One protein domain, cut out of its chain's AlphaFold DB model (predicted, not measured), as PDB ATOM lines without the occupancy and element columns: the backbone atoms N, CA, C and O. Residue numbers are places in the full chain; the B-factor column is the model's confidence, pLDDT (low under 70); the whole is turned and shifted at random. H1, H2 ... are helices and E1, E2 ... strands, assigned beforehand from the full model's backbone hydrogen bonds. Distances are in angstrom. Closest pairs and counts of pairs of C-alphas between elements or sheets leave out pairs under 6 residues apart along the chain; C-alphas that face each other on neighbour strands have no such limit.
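AT A GLANCE: This is residues 242 to 351 of the 451 residues of the protein "POLIIIAc domain-containing protein" of Candidatus Gastranaerophilales bacterium (UniProt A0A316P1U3). One long helix, H4, runs through the middle, and the other helices gather round it: H1 and H7 lie along its first half to make a three-helix bundle, H2 crosses it, and H5 and H6 slant over its later part. The small helix H3 sits at the edge beside H2, and the short strand E1 reaches away beyond H7, at one end of the longest axis. The 110 printed residues hold seven named helices and one named strand, in the order H1 to H7 and then E1, and the class is mostly helix. The whole is compact, with a radius of gyration of the C-alphas of 13.6 A, but elongated in outline, spanning 46 by 29 by 23 A.

HOW THE PARTS SIT: H1, residues 242 to 252, touches H4, residues 278 to 296, which meets it with residues 278 to 286 alone; the closest C-alphas, of Ile 242 and Val 282, are 6.3 A apart. These two run the same way at a shallow tilt of 33 degrees, only just short of steep. H7, residues 336 to 345, completes the bundle of H1, H4 and H7, three helices side by side. It touches H1 at Phe 245 and Leu 341, the closest C-alphas, 6.8 A apart, at a shallow tilt of 29 degrees, opposite ways. It touches residues 279 to 287 of H4 at a shallow tilt of 20 degrees, opposite ways, with the C-alphas of Phe 283 and Leu 342 closest at 6.4 A. H2, residues 260 to 266, only just touches H4, with 3 pairs of C-alphas within 8 A, about perpendicular at 88 degrees; the closest are those of Phe 263 and Tyr 285, 6.3 A apart. H3, residues 269 to 272, is close to H2 but not clearly touching, the closest C-alphas, of Ser 264 and Lys 270, being 7.3 A apart. H5, residues 303 to 313, touches residues 289 to 296 of H4 at a steep tilt of 62 degrees, opposite ways, closest at the C-alphas of Thr 293 and Ile 303, 5.8 A apart. H6, residues 319 to 324, touches residues 284 to 291 of H4 at a steep tilt of 53 degrees, the same way, closest at the C-alphas of Thr 288 and Val 319, 5.3 A apart. E1, residues 348 to 350, pairs with no named strand and meets H7 only through their link. Every O i to N i+4 pair is within hydrogen-bond range in H1, H2, H4, H6 and H7, and 6 of 7 are in H5; H3 is too short for such a pair.

IN THESE COORDINATES: H1 begins at C-alpha 242, (74.782, 101.114, 156.440), and is 15.2 A long from first to last C-alpha. H4 is 27.0 A long and ends at C-alpha 296, (84.609, 95.713, 134.461). H5 measures 16.3 A and H7 14.6 A. E1 ends at C-alpha 350, (85.189, 96.420, 172.616).

THE WHOLE: The two C-alphas farthest apart, of His 300 and Asn 351, are 46.8 A apart. The printed part has no cut, and its one long link is the 11 residues between H6 and H7. The mean pLDDT of the printed part is 89.2, and residues 297 to 301, between H4 and H5, are under 70.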
ATOM      1  N   ILE A 242      74.623 101.313 157.891       96.56
ATOM      2  CA  ILE A 242      74.782 101.114 156.440       96.56
ATOM      3  C   ILE A 242      75.497 102.310 155.803       96.56
ATOM      4  O   ILE A 242      76.446 102.120 155.044       96.56
ATOM      5  N   ASN A 243      75.069 103.536 156.119       97.19
ATOM      6  CA  ASN A 243      75.695 104.747 155.590       97.19
ATOM      7  C   ASN A 243      77.173 104.830 155.989       97.19
ATOM      8  O   ASN A 243      78.028 105.028 155.130       97.19
ATOM      9  N   ASN A 244      77.489 104.600 157.263       97.81
ATOM     10  CA  ASN A 244      78.865 104.626 157.755       97.81
ATOM     11  C   ASN A 244      79.731 103.530 157.110       97.81
ATOM     12  O   ASN A 244      80.876 103.788 156.733       97.81
ATOM     13  N   PHE A 245      79.178 102.326 156.921       97.94
ATOM     14  CA  PHE A 245      79.844 101.235 156.214       97.94
ATOM     15  C   PHE A 245      80.162 101.633 154.771       97.94
ATOM     16  O   PHE A 245      81.299 101.488 154.328       97.94
ATOM     17  N   ILE A 246      79.172 102.155 154.039       97.81
ATOM     18  CA  ILE A 246      79.326 102.583 152.644       97.81
ATOM     19  C   ILE A 246      80.372 103.695 152.520       97.81
ATOM     20  O   ILE A 246      81.213 103.635 151.624       97.81
ATOM     21  N   GLU A 247      80.372 104.679 153.418       97.75
ATOM     22  CA  GLU A 247      81.360 105.762 153.407       97.75
ATOM     23  C   GLU A 247      82.787 105.257 153.660       97.75
ATOM     24  O   GLU A 247      83.723 105.655 152.963       97.75
ATOM     25  N   ASP A 248      82.983 104.331 154.599       98.00
ATOM     26  CA  ASP A 248      84.302 103.726 154.814       98.00
ATOM     27  C   ASP A 248      84.718 102.799 153.658       98.00
ATOM     28  O   ASP A 248      85.895 102.758 153.277       98.00
ATOM     29  N   ALA A 249      83.764 102.107 153.031       97.38
ATOM     30  CA  ALA A 249      84.015 101.312 151.834       97.38
ATOM     31  C   ALA A 249      84.443 102.199 150.652       97.38
ATOM     32  O   ALA A 249      85.393 101.848 149.956       97.38
ATOM     33  N   LYS A 250      83.830 103.379 150.459       96.19
ATOM     34  CA  LYS A 250      84.237 104.359 149.431       96.19
ATOM     35  C   LYS A 250      85.673 104.835 149.621       96.19
ATOM     36  O   LYS A 250      86.405 104.941 148.644       96.19
ATOM     37  N   LYS A 251      86.103 105.086 150.862       96.38
ATOM     38  CA  LYS A 251      87.504 105.448 151.159       96.38
ATOM     39  C   LYS A 251      88.464 104.309 150.815       96.38
ATOM     40  O   LYS A 251      89.566 104.555 150.340       96.38
ATOM     41  N   THR A 252      88.033 103.073 151.055       95.19
ATOM     42  CA  THR A 252      88.828 101.866 150.801       95.19
ATOM     43  C   THR A 252      88.938 101.557 149.304       95.19
ATOM     44  O   THR A 252      90.016 101.222 148.820       95.19
ATOM     45  N   TYR A 253      87.839 101.708 148.560       92.81
ATOM     46  CA  TYR A 253      87.745 101.418 147.129       92.81
ATOM     47  C   TYR A 253      87.108 102.597 146.373       92.81
ATOM     48  O   TYR A 253      85.945 102.520 145.959       92.81
ATOM     49  N   PRO A 254      87.860 103.690 146.145       89.94
ATOM     50  CA  PRO A 254      87.317 104.933 145.589       89.94
ATOM     51  C   PRO A 254      86.769 104.792 144.163       89.94
ATOM     52  O   PRO A 254      85.934 105.586 143.742       89.94
ATOM     53  N   LEU A 255      87.190 103.760 143.424       87.62
ATOM     54  CA  LEU A 255      86.746 103.509 142.049       87.62
ATOM     55  C   LEU A 255      85.415 102.743 141.950       87.62
ATOM     56  O   LEU A 255      84.846 102.659 140.868       87.62
ATOM     57  N   THR A 256      84.915 102.164 143.046       88.31
ATOM     58  CA  THR A 256      83.750 101.259 143.025       88.31
ATOM     59  C   THR A 256      82.398 101.983 143.158       88.31
ATOM     60  O   THR A 256      81.366 101.404 142.830       88.31
ATOM     61  N   ASN A 257      82.399 103.261 143.561       89.12
ATOM     62  CA  ASN A 257      81.217 104.137 143.645       89.12
ATOM     63  C   ASN A 257      79.982 103.488 144.313       89.12
ATOM     64  O   ASN A 257      78.924 103.335 143.704       89.12
ATOM     65  N   PHE A 258      80.125 103.082 145.576       94.25
ATOM     66  CA  PHE A 258      79.026 102.515 146.365       94.25
ATOM     67  C   PHE A 258      77.912 103.540 146.636       94.25
ATOM     68  O   PHE A 258      78.190 104.724 146.832       94.25
ATOM     69  N   SER A 259      76.658 103.094 146.751       93.56
ATOM     70  CA  SER A 259      75.546 103.963 147.159       93.56
ATOM     71  C   SER A 259      74.498 103.243 148.006       93.56
ATOM     72  O   SER A 259      74.235 102.053 147.824       93.56
ATOM     73  N   PHE A 260      73.874 103.991 148.921       93.69
ATOM     74  CA  PHE A 260      72.761 103.487 149.724       93.69
ATOM     75  C   PHE A 260      71.561 103.118 148.847       93.69
ATOM     76  O   PHE A 260      70.938 102.087 149.073       93.69
ATOM     77  N   ASP A 261      71.254 103.915 147.822       91.94
ATOM     78  CA  ASP A 261      70.113 103.660 146.938       91.94
ATOM     79  C   ASP A 261      70.287 102.368 146.134       91.94
ATOM     80  O   ASP A 261      69.342 101.590 145.988       91.94
ATOM     81  N   GLU A 262      71.499 102.089 145.643       91.44
ATOM     82  CA  GLU A 262      71.798 100.823 144.966       91.44
ATOM     83  C   GLU A 262      71.685  99.643 145.940       91.44
ATOM     84  O   GLU A 262      70.981  98.680 145.634       91.44
ATOM     85  N   PHE A 263      72.268  99.749 147.143       92.62
ATOM     86  CA  PHE A 263      72.098  98.753 148.207       92.62
ATOM     87  C   PHE A 263      70.616  98.489 148.516       92.62
ATOM     88  O   PHE A 263      70.168  97.341 148.519       92.62
ATOM     89  N   SER A 264      69.850  99.559 148.736       91.12
ATOM     90  CA  SER A 264      68.436  99.527 149.103       91.12
ATOM     91  C   SER A 264      67.597  98.806 148.049       91.12
ATOM     92  O   SER A 264      66.769  97.959 148.387       91.12
ATOM     93  N   ASN A 265      67.864  99.069 146.767       87.25
ATOM     94  CA  ASN A 265      67.192  98.401 145.656       87.25
ATOM     95  C   ASN A 265      67.594  96.922 145.534       87.25
ATOM     96  O   ASN A 265      66.726  96.061 145.366       87.25
ATOM     97  N   CYS A 266      68.890  96.613 145.647       86.31
ATOM     98  CA  CYS A 266      69.417  95.250 145.543       86.31
ATOM     99  C   CYS A 266      68.934  94.341 146.676       86.31
ATOM    100  O   CYS A 266      68.621  93.182 146.430       86.31
ATOM    101  N   TYR A 267      68.825  94.857 147.898       85.00
ATOM    102  CA  TYR A 267      68.464  94.064 149.076       85.00
ATOM    103  C   TYR A 267      67.055  94.337 149.596       85.00
ATOM    104  O   TYR A 267      66.739  93.864 150.683       85.00
ATOM    105  N   ASP A 268      66.228  95.064 148.832       84.62
ATOM    106  CA  ASP A 268      64.855  95.457 149.178       84.62
ATOM    107  C   ASP A 268      64.751  95.961 150.622       84.62
ATOM    108  O   ASP A 268      64.073  95.389 151.474       84.62
ATOM    109  N   PHE A 269      65.487  97.034 150.917       86.06
ATOM    110  CA  PHE A 269      65.565  97.584 152.271       86.06
ATOM    111  C   PHE A 269      64.208  98.082 152.785       86.06
ATOM    112  O   PHE A 269      63.991  98.166 153.991       86.06
ATOM    113  N   LYS A 270      63.261  98.384 151.891       79.56
ATOM    114  CA  LYS A 270      61.888  98.697 152.293       79.56
ATOM    115  C   LYS A 270      61.247  97.514 153.023       79.56
ATOM    116  O   LYS A 270      60.579  97.741 154.027       79.56
ATOM    117  N   LYS A 271      61.461  96.301 152.511       78.25
ATOM    118  CA  LYS A 271      60.979  95.048 153.089       78.25
ATOM    119  C   LYS A 271      61.884  94.604 154.246       78.25
ATOM    120  O   LYS A 271      61.487  94.564 155.401       78.25
ATOM    121  N   TYR A 272      63.164  94.398 153.963       82.19
ATOM    122  CA  TYR A 272      64.090  93.748 154.891       82.19
ATOM    123  C   TYR A 272      64.880  94.703 155.797       82.19
ATOM    124  O   TYR A 272      65.772  94.268 156.519       82.19
ATOM    125  N   GLY A 273      64.599  96.009 155.773       81.88
ATOM    126  CA  GLY A 273      65.321  96.990 156.592       81.88
ATOM    127  C   GLY A 273      65.026  96.900 158.090       81.88
ATOM    128  O   GLY A 273      65.769  97.470 158.890       81.88
ATOM    129  N   ASN A 274      63.969  96.174 158.464       86.12
ATOM    130  CA  ASN A 274      63.649  95.858 159.853       86.12
ATOM    131  C   ASN A 274      64.190  94.489 160.295       86.12
ATOM    132  O   ASN A 274      63.996  94.120 161.446       86.12
ATOM    133  N   LEU A 275      64.872  93.747 159.420       87.12
ATOM    134  CA  LEU A 275      65.495  92.494 159.821       87.12
ATOM    135  C   LEU A 275      66.812  92.732 160.545       87.12
ATOM    136  O   LEU A 275      67.563  93.670 160.247       87.12
ATOM    137  N   MET A 276      67.113  91.800 161.440       87.31
ATOM    138  CA  MET A 276      68.443  91.639 161.996       87.31
ATOM    139  C   MET A 276      69.470  91.331 160.888       87.31
ATOM    140  O   MET A 276      69.140  91.001 159.746       87.31
ATOM    141  N   ASN A 277      70.752  91.371 161.236       87.75
ATOM    142  CA  ASN A 277      71.874  90.912 160.402       87.75
ATOM    143  C   ASN A 277      72.112  91.798 159.173       87.75
ATOM    144  O   ASN A 277      72.751  91.404 158.194       87.75
ATOM    145  N   ILE A 278      71.652  93.048 159.231       91.38
ATOM    146  CA  ILE A 278      71.742  93.992 158.117       91.38
ATOM    147  C   ILE A 278      73.198  94.322 157.726       91.38
ATOM    148  O   ILE A 278      73.474  94.631 156.564       91.38
ATOM    149  N   HIS A 279      74.144  94.189 158.662       92.50
ATOM    150  CA  HIS A 279      75.582  94.350 158.419       92.50
ATOM    151  C   HIS A 279      76.124  93.338 157.391       92.50
ATOM    152  O   HIS A 279      76.946  93.701 156.550       92.50
ATOM    153  N   TRP A 280      75.603  92.105 157.367       91.50
ATOM    154  CA  TRP A 280      75.957  91.114 156.346       91.50
ATOM    155  C   TRP A 280      75.476  91.517 154.957       91.50
ATOM    156  O   TRP A 280      76.185  91.324 153.971       91.50
ATOM    157  N   ARG A 281      74.289  92.124 154.858       92.31
ATOM    158  CA  ARG A 281      73.732  92.552 153.566       92.31
ATOM    159  C   ARG A 281      74.564  93.671 152.947       92.31
ATOM    160  O   ARG A 281      74.886  93.598 151.764       92.31
ATOM    161  N   VAL A 282      74.944  94.687 153.728       94.75
ATOM    162  CA  VAL A 282      75.804  95.776 153.220       94.75
ATOM    163  C   VAL A 282      77.216  95.274 152.901       94.75
ATOM    164  O   VAL A 282      77.813  95.688 151.905       94.75
ATOM    165  N   PHE A 283      77.730  94.311 153.667       95.00
ATOM    166  CA  PHE A 283      78.984  93.637 153.350       95.00
ATOM    167  C   PHE A 283      78.912  92.876 152.013       95.00
ATOM    168  O   PHE A 283      79.742  93.108 151.138       95.00
ATOM    169  N   HIS A 284      77.884  92.054 151.781       93.06
ATOM    170  CA  HIS A 284      77.712  91.344 150.506       93.06
ATOM    171  C   HIS A 284      77.510  92.294 149.320       93.06
ATOM    172  O   HIS A 284      78.086  92.085 148.248       93.06
ATOM    173  N   TYR A 285      76.748  93.375 149.511       95.00
ATOM    174  CA  TYR A 285      76.620  94.440 148.518       95.00
ATOM    175  C   TYR A 285      77.988  95.017 148.138       95.00
ATOM    176  O   TYR A 285      78.354  95.035 146.962       95.00
ATOM    177  N   THR A 286      78.776  95.444 149.128       95.94
ATOM    178  CA  THR A 286      80.085  96.060 148.867       95.94
ATOM    179  C   THR A 286      81.070  95.075 148.235       95.94
ATOM    180  O   THR A 286      81.768  95.440 147.287       95.94
ATOM    181  N   GLN A 287      81.076  93.808 148.658       95.12
ATOM    182  CA  GLN A 287      81.901  92.766 148.044       95.12
ATOM    183  C   GLN A 287      81.532  92.520 146.579       95.12
ATOM    184  O   GLN A 287      82.403  92.540 145.708       95.12
ATOM    185  N   THR A 288      80.248  92.304 146.282       94.25
ATOM    186  CA  THR A 288      79.803  92.015 144.911       94.25
ATOM    187  C   THR A 288      80.012  93.200 143.984       94.25
ATOM    188  O   THR A 288      80.508  93.024 142.871       94.25
ATOM    189  N   LYS A 289      79.713  94.418 144.443       93.88
ATOM    190  CA  LYS A 289      79.923  95.642 143.667       93.88
ATOM    191  C   LYS A 289      81.403  95.883 143.374       93.88
ATOM    192  O   LYS A 289      81.765  96.215 142.240       93.88
ATOM    193  N   HIS A 290      82.272  95.655 144.359       94.06
ATOM    194  CA  HIS A 290      83.715  95.738 144.157       94.06
ATOM    195  C   HIS A 290      84.220  94.657 143.195       94.06
ATOM    196  O   HIS A 290      84.979  94.955 142.274       94.06
ATOM    197  N   ALA A 291      83.734  93.424 143.329       92.75
ATOM    198  CA  ALA A 291      84.116  92.334 142.443       92.75
ATOM    199  C   ALA A 291      83.722  92.602 140.983       92.75
ATOM    200  O   ALA A 291      84.533  92.395 140.080       92.75
ATOM    201  N   VAL A 292      82.510  93.119 140.756       91.62
ATOM    202  CA  VAL A 292      82.074  93.567 139.428       91.62
ATOM    203  C   VAL A 292      82.983  94.685 138.929       91.62
ATOM    204  O   VAL A 292      83.507  94.568 137.833       91.62
ATOM    205  N   THR A 293      83.295  95.694 139.749       90.94
ATOM    206  CA  THR A 293      84.227  96.775 139.367       90.94
ATOM    207  C   THR A 293      85.577  96.243 138.874       90.94
ATOM    208  O   THR A 293      86.062  96.662 137.823       90.94
ATOM    209  N   CYS A 294      86.168  95.289 139.595       89.31
ATOM    210  CA  CYS A 294      87.434  94.657 139.222       89.31
ATOM    211  C   CYS A 294      87.339  93.823 137.932       89.31
ATOM    212  O   CYS A 294      88.332  93.681 137.217       89.31
ATOM    213  N   ALA A 295      86.164  93.274 137.617       86.94
ATOM    214  CA  ALA A 295      85.913  92.586 136.353       86.94
ATOM    215  C   ALA A 295      85.705  93.578 135.189       86.94
ATOM    216  O   ALA A 295      86.211  93.352 134.090       86.94
ATOM    217  N   THR A 296      84.998  94.686 135.441       78.69
ATOM    218  CA  THR A 296      84.609  95.713 134.461       78.69
ATOM    219  C   THR A 296      85.746  96.657 134.081       78.69
ATOM    220  O   THR A 296      85.763  97.153 132.955       78.69
ATOM    221  N   SER A 297      86.723  96.893 134.966       62.94
ATOM    222  CA  SER A 297      87.855  97.801 134.705       62.94
ATOM    223  C   SER A 297      88.692  97.414 133.476       62.94
ATOM    224  O   SER A 297      89.460  98.228 132.970       62.94
ATOM    225  N   LYS A 298      88.496  96.202 132.942       56.53
ATOM    226  CA  LYS A 298      89.092  95.713 131.693       56.53
ATOM    227  C   LYS A 298      88.350  96.138 130.413       56.53
ATOM    228  O   LYS A 298      88.888  95.927 129.333       56.53
ATOM    229  N   PHE A 299      87.144  96.713 130.505       52.66
ATOM    230  CA  PHE A 299      86.209  96.850 129.371       52.66
ATOM    231  C   PHE A 299      85.633  98.266 129.145       52.66
ATOM    232  O   PHE A 299      84.628  98.387 128.449       52.66
ATOM    233  N   HIS A 300      86.216  99.330 129.718       59.59
ATOM    234  CA  HIS A 300      85.802 100.740 129.505       59.59
ATOM    235  C   HIS A 300      84.282 101.013 129.601       59.59
ATOM    236  O   HIS A 300      83.748 101.876 128.909       59.59
ATOM    237  N   SER A 301      83.563 100.271 130.439       64.69
ATOM    238  CA  SER A 301      82.102 100.364 130.567       64.69
ATOM    239  C   SER A 301      81.701 100.928 131.922       64.69
ATOM    240  O   SER A 301      82.442 100.824 132.898       64.69
ATOM    241  N   ASP A 302      80.515 101.538 131.978       82.69
ATOM    242  CA  ASP A 302      79.973 102.098 133.213       82.69
ATOM    243  C   ASP A 302      79.711 100.992 134.254       82.69
ATOM    244  O   ASP A 302      78.834 100.140 134.083       82.69
ATOM    245  N   ILE A 303      80.478 101.030 135.346       83.81
ATOM    246  CA  ILE A 303      80.424 100.083 136.472       83.81
ATOM    247  C   ILE A 303      79.014 100.019 137.074       83.81
ATOM    248  O   ILE A 303      78.553  98.951 137.483       83.81
ATOM    249  N   ASN A 304      78.316 101.156 137.134       84.38
ATOM    250  CA  ASN A 304      76.979 101.234 137.710       84.38
ATOM    251  C   ASN A 304      75.954 100.506 136.848       84.38
ATOM    252  O   ASN A 304      75.232  99.643 137.349       84.38
ATOM    253  N   SER A 305      75.956 100.774 135.544       86.00
ATOM    254  CA  SER A 305      75.114 100.059 134.589       86.00
ATOM    255  C   SER A 305      75.408  98.559 134.571       86.00
ATOM    256  O   SER A 305      74.474  97.759 134.588       86.00
ATOM    257  N   GLN A 306      76.682  98.150 134.605       87.00
ATOM    258  CA  GLN A 306      77.028  96.726 134.639       87.00
ATOM    259  C   GLN A 306      76.529  96.027 135.902       87.00
ATOM    260  O   GLN A 306      75.890  94.979 135.807       87.00
ATOM    261  N   TYR A 307      76.786  96.604 137.077       90.06
ATOM    262  CA  TYR A 307      76.318  96.018 138.330       90.06
ATOM    263  C   TYR A 307      74.794  95.917 138.359       90.06
ATOM    264  O   TYR A 307      74.260  94.850 138.651       90.06
ATOM    265  N   LYS A 308      74.095  96.991 137.973       88.62
ATOM    266  CA  LYS A 308      72.633  97.008 137.887       88.62
ATOM    267  C   LYS A 308      72.107  95.900 136.975       88.62
ATOM    268  O   LYS A 308      71.181  95.201 137.370       88.62
ATOM    269  N   ASN A 309      72.706  95.712 135.798       88.50
ATOM    270  CA  ASN A 309      72.297  94.669 134.857       88.50
ATOM    271  C   ASN A 309      72.513  93.261 135.431       88.50
ATOM    272  O   ASN A 309      71.634  92.419 135.314       88.50
ATOM    273  N   ILE A 310      73.642  93.002 136.101       89.50
ATOM    274  CA  ILE A 310      73.880  91.700 136.745       89.50
ATOM    275  C   ILE A 310      72.872  91.476 137.884       89.50
ATOM    276  O   ILE A 310      72.304  90.395 138.005       89.50
ATOM    277  N   MET A 311      72.617  92.492 138.710       89.56
ATOM    278  CA  MET A 311      71.726  92.380 139.868       89.56
ATOM    279  C   MET A 311      70.237  92.292 139.514       89.56
ATOM    280  O   MET A 311      69.451  91.943 140.392       89.56
ATOM    281  N   GLN A 312      69.832  92.570 138.270       87.81
ATOM    282  CA  GLN A 312      68.461  92.294 137.816       87.81
ATOM    283  C   GLN A 312      68.147  90.796 137.876       87.81
ATOM    284  O   GLN A 312      67.088  90.423 138.374       87.81
ATOM    285  N   ASP A 313      69.098  89.957 137.456       87.62
ATOM    286  CA  ASP A 313      68.944  88.497 137.430       87.62
ATOM    287  C   ASP A 313      69.498  87.816 138.697       87.62
ATOM    288  O   ASP A 313      69.155  86.677 138.999       87.62
ATOM    289  N   PHE A 314      70.370  88.505 139.444       85.19
ATOM    290  CA  PHE A 314      71.098  87.964 140.602       85.19
ATOM    291  C   PHE A 314      70.898  88.816 141.859       85.19
ATOM    292  O   PHE A 314      71.840  89.068 142.614       85.19
ATOM    293  N   LYS A 315      69.674  89.304 142.073       84.94
ATOM    294  CA  LYS A 315      69.337  90.178 143.201       84.94
ATOM    295  C   LYS A 315      69.791  89.560 144.533       84.94
ATOM    296  O   LYS A 315      69.358  88.473 144.900       84.94
ATOM    297  N   GLY A 316      70.672  90.262 145.248       80.75
ATOM    298  CA  GLY A 316      71.189  89.838 146.554       80.75
ATOM    299  C   GLY A 316      72.193  88.674 146.533       80.75
ATOM    300  O   GLY A 316      72.533  88.169 147.602       80.75
ATOM    301  N   ALA A 317      72.671  88.248 145.357       85.88
ATOM    302  CA  ALA A 317      73.621  87.147 145.219       85.88
ATOM    303  C   ALA A 317      74.953  87.409 145.944       85.88
ATOM    304  O   ALA A 317      75.369  88.553 146.115       85.88
ATOM    305  N   SER A 318      75.652  86.339 146.332       89.88
ATOM    306  CA  SER A 318      77.015  86.426 146.862       89.88
ATOM    307  C   SER A 318      78.051  86.487 145.734       89.88
ATOM    308  O   SER A 318      77.769  86.158 144.579       89.88
ATOM    309  N   VAL A 319      79.291  86.853 146.071       91.94
ATOM    310  CA  VAL A 319      80.429  86.783 145.136       91.94
ATOM    311  C   VAL A 319      80.582  85.373 144.556       91.94
ATOM    312  O   VAL A 319      80.818  85.225 143.357       91.94
ATOM    313  N   ASP A 320      80.407  84.335 145.372       91.62
ATOM    314  CA  ASP A 320      80.550  82.949 144.925       91.62
ATOM    315  C   ASP A 320      79.450  82.550 143.944       91.62
ATOM    316  O   ASP A 320      79.744  81.938 142.916       91.62
ATOM    317  N   THR A 321      78.208  82.973 144.187       92.19
ATOM    318  CA  THR A 321      77.113  82.787 143.228       92.19
ATOM    319  C   THR A 321      77.436  83.458 141.892       92.19
ATOM    320  O   THR A 321      77.245  82.849 140.839       92.19
ATOM    321  N   LEU A 322      77.979  84.681 141.902       92.25
ATOM    322  CA  LEU A 322      78.363  85.377 140.669       92.25
ATOM    323  C   LEU A 322      79.510  84.674 139.927       92.25
ATOM    324  O   LEU A 322      79.480  84.604 138.698       92.25
ATOM    325  N   LYS A 323      80.490  84.116 140.648       93.62
ATOM    326  CA  LYS A 323      81.580  83.314 140.063       93.62
ATOM    327  C   LYS A 323      81.060  82.037 139.413       93.62
ATOM    328  O   LYS A 323      81.365  81.774 138.256       93.62
ATOM    329  N   GLN A 324      80.251  81.266 140.139       94.31
ATOM    330  CA  GLN A 324      79.676  80.003 139.657       94.31
ATOM    331  C   GLN A 324      78.837  80.195 138.388       94.31
ATOM    332  O   GLN A 324      78.797  79.313 137.536       94.31
ATOM    333  N   ASN A 325      78.210  81.365 138.238       93.25
ATOM    334  CA  ASN A 325      77.413  81.726 137.066       93.25
ATOM    335  C   ASN A 325      78.202  82.510 136.000       93.25
ATOM    336  O   ASN A 325      77.603  83.090 135.092       93.25
ATOM    337  N   GLY A 326      79.535  82.572 136.108       90.88
ATOM    338  CA  GLY A 326      80.412  83.206 135.120       90.88
ATOM    339  C   GLY A 326      80.220  84.719 134.968       90.88
ATOM    340  O   GLY A 326      80.633  85.287 133.960       90.88
ATOM    341  N   LYS A 327      79.582  85.386 135.939       90.38
ATOM    342  CA  LYS A 327      79.345  86.840 135.913       90.38
ATOM    343  C   LYS A 327      80.575  87.634 136.332       90.38
ATOM    344  O   LYS A 327      80.733  88.776 135.913       90.38
ATOM    345  N   ILE A 328      81.447  87.022 137.129       90.69
ATOM    346  CA  ILE A 328      82.759  87.558 137.490       90.69
ATOM    347  C   ILE A 328      83.825  86.446 137.445       90.69
ATOM    348  O   ILE A 328      83.502  85.280 137.675       90.69
ATOM    349  N   PRO A 329      85.103  86.777 137.183       89.25
ATOM    350  CA  PRO A 329      86.203  85.813 137.216       89.25
ATOM    351  C   PRO A 329      86.439  85.160 138.592       89.25
ATOM    352  O   PRO A 329      86.377  85.816 139.633       89.25
ATOM    353  N   HIS A 330      86.838  83.883 138.599       90.81
ATOM    354  CA  HIS A 330      87.156  83.131 139.826       90.81
ATOM    355  C   HIS A 330      88.370  83.663 140.608       90.81
ATOM    356  O   HIS A 330      88.501  83.391 141.802       90.81
ATOM    357  N   ASN A 331      89.264  84.413 139.963       89.44
ATOM    358  CA  ASN A 331      90.478  84.934 140.592       89.44
ATOM    359  C   ASN A 331      90.263  86.239 141.384       89.44
ATOM    360  O   ASN A 331      91.199  86.700 142.034       89.44
ATOM    361  N   ILE A 332      89.058  86.822 141.369       87.50
ATOM    362  CA  ILE A 332      88.722  87.998 142.182       87.50
ATOM    363  C   ILE A 332      88.410  87.553 143.615       87.50
ATOM    364  O   ILE A 332      87.335  87.015 143.884       87.50
ATOM    365  N   ASN A 333      89.362  87.756 144.530       84.50
ATOM    366  CA  ASN A 333      89.281  87.267 145.915       84.50
ATOM    367  C   ASN A 333      89.743  88.278 146.981       84.50
ATOM    368  O   ASN A 333      89.712  87.948 148.164       84.50
ATOM    369  N   ASP A 334      90.194  89.476 146.601       83.38
ATOM    370  CA  ASP A 334      90.719  90.445 147.569       83.38
ATOM    371  C   ASP A 334      89.601  91.297 148.188       83.38
ATOM    372  O   ASP A 334      89.186  92.316 147.637       83.38
ATOM    373  N   PHE A 335      89.113  90.852 149.346       91.50
ATOM    374  CA  PHE A 335      88.088  91.543 150.135       91.50
ATOM    375  C   PHE A 335      88.542  91.835 151.573       91.50
ATOM    376  O   PHE A 335      87.732  92.247 152.400       91.50
ATOM    377  N   HIS A 336      89.835  91.680 151.878       91.94
ATOM    378  CA  HIS A 336      90.353  91.757 153.250       91.94
ATOM    379  C   HIS A 336      90.057  93.100 153.935       91.94
ATOM    380  O   HIS A 336      89.836  93.163 155.146       91.94
ATOM    381  N   ALA A 337      90.035  94.197 153.177       94.19
ATOM    382  CA  ALA A 337      89.675  95.495 153.731       94.19
ATOM    383  C   ALA A 337      88.172  95.596 154.059       94.19
ATOM    384  O   ALA A 337      87.825  96.170 155.091       94.19
ATOM    385  N   LEU A 338      87.290  94.974 153.264       95.69
ATOM    386  CA  LEU A 338      85.861  94.865 153.590       95.69
ATOM    387  C   LEU A 338      85.627  93.964 154.806       95.69
ATOM    388  O   LEU A 338      84.775  94.288 155.627       95.69
ATOM    389  N   ASP A 339      86.410  92.894 154.980       94.25
ATOM    390  CA  ASP A 339      86.319  92.029 156.167       94.25
ATOM    391  C   ASP A 339      86.618  92.808 157.458       94.25
ATOM    392  O   ASP A 339      86.004  92.577 158.502       94.25
ATOM    393  N   LYS A 340      87.550  93.771 157.404       95.00
ATOM    394  CA  LYS A 340      87.819  94.676 158.533       95.00
ATOM    395  C   LYS A 340      86.638  95.602 158.817       95.00
ATOM    396  O   LYS A 340      86.337  95.838 159.985       95.00
ATOM    397  N   LEU A 341      85.966  96.111 157.781       95.69
ATOM    398  CA  LEU A 341      84.756  96.921 157.953       95.69
ATOM    399  C   LEU A 341      83.616  96.090 158.546       95.69
ATOM    400  O   LEU A 341      82.967  96.538 159.484       95.69
ATOM    401  N   LEU A 342      83.426  94.860 158.072       94.31
ATOM    402  CA  LEU A 342      82.469  93.922 158.651       94.31
ATOM    403  C   LEU A 342      82.714  93.732 160.149       94.31
ATOM    404  O   LEU A 342      81.790  93.928 160.929       94.31
ATOM    405  N   LYS A 343      83.952  93.449 160.569       92.00
ATOM    406  CA  LYS A 343      84.294  93.311 161.997       92.00
ATOM    407  C   LYS A 343      84.023  94.578 162.811       92.00
ATOM    408  O   LYS A 343      83.639  94.474 163.967       92.00
ATOM    409  N   LYS A 344      84.214  95.759 162.216       93.50
ATOM    410  CA  LYS A 344      83.941  97.055 162.856       93.50
ATOM    411  C   LYS A 344      82.442  97.309 163.062       93.50
ATOM    412  O   LYS A 344      82.069  97.953 164.038       93.50
ATOM    413  N   TYR A 345      81.591  96.880 162.130       94.38
ATOM    414  CA  TYR A 345      80.166  97.239 162.122       94.38
ATOM    415  C   TYR A 345      79.224  96.123 162.584       94.38
ATOM    416  O   TYR A 345      78.122  96.427 163.042       94.38
ATOM    417  N   ALA A 346      79.637  94.858 162.484       92.69
ATOM    418  CA  ALA A 346      78.927  93.736 163.086       92.69
ATOM    419  C   ALA A 346      78.924  93.860 164.621       92.69
ATOM    420  O   ALA A 346      79.840  94.478 165.174       92.69
ATOM    421  N   PRO A 347      77.936  93.280 165.325       92.62
ATOM    422  CA  PRO A 347      77.986  93.179 166.776       92.62
ATOM    423  C   PRO A 347      79.296  92.536 167.252       92.62
ATOM    424  O   PRO A 347      79.673  91.463 166.781       92.62
ATOM    425  N   HIS A 348      80.007  93.208 168.154       92.00
ATOM    426  CA  HIS A 348      81.303  92.758 168.669       92.00
ATOM    427  C   HIS A 348      81.553  93.294 170.079       92.00
ATOM    428  O   HIS A 348      80.838  94.178 170.553       92.00
ATOM    429  N   PHE A 349      82.587  92.782 170.748       90.50
ATOM    430  CA  PHE A 349      83.042  93.325 172.022       90.50
ATOM    431  C   PHE A 349      84.196  94.307 171.830       90.50
ATOM    432  O   PHE A 349      85.193  94.003 171.181       90.50
ATOM    433  N   GLU A 350      84.091  95.469 172.470       90.38
ATOM    434  CA  GLU A 350      85.189  96.420 172.616       90.38
ATOM    435  C   GLU A 350      85.361  96.744 174.104       90.38
ATOM    436  O   GLU A 350      84.425  97.183 174.774       90.38
ATOM    437  N   ASN A 351      86.550  96.478 174.657       89.94
ATOM    438  CA  ASN A 351      86.862  96.692 176.079       89.94
ATOM    439  C   ASN A 351      85.831  96.062 177.042       89.94
ATOM    440  O   ASN A 351      85.431  96.671 178.035       89.94
TER     441      ASN A 351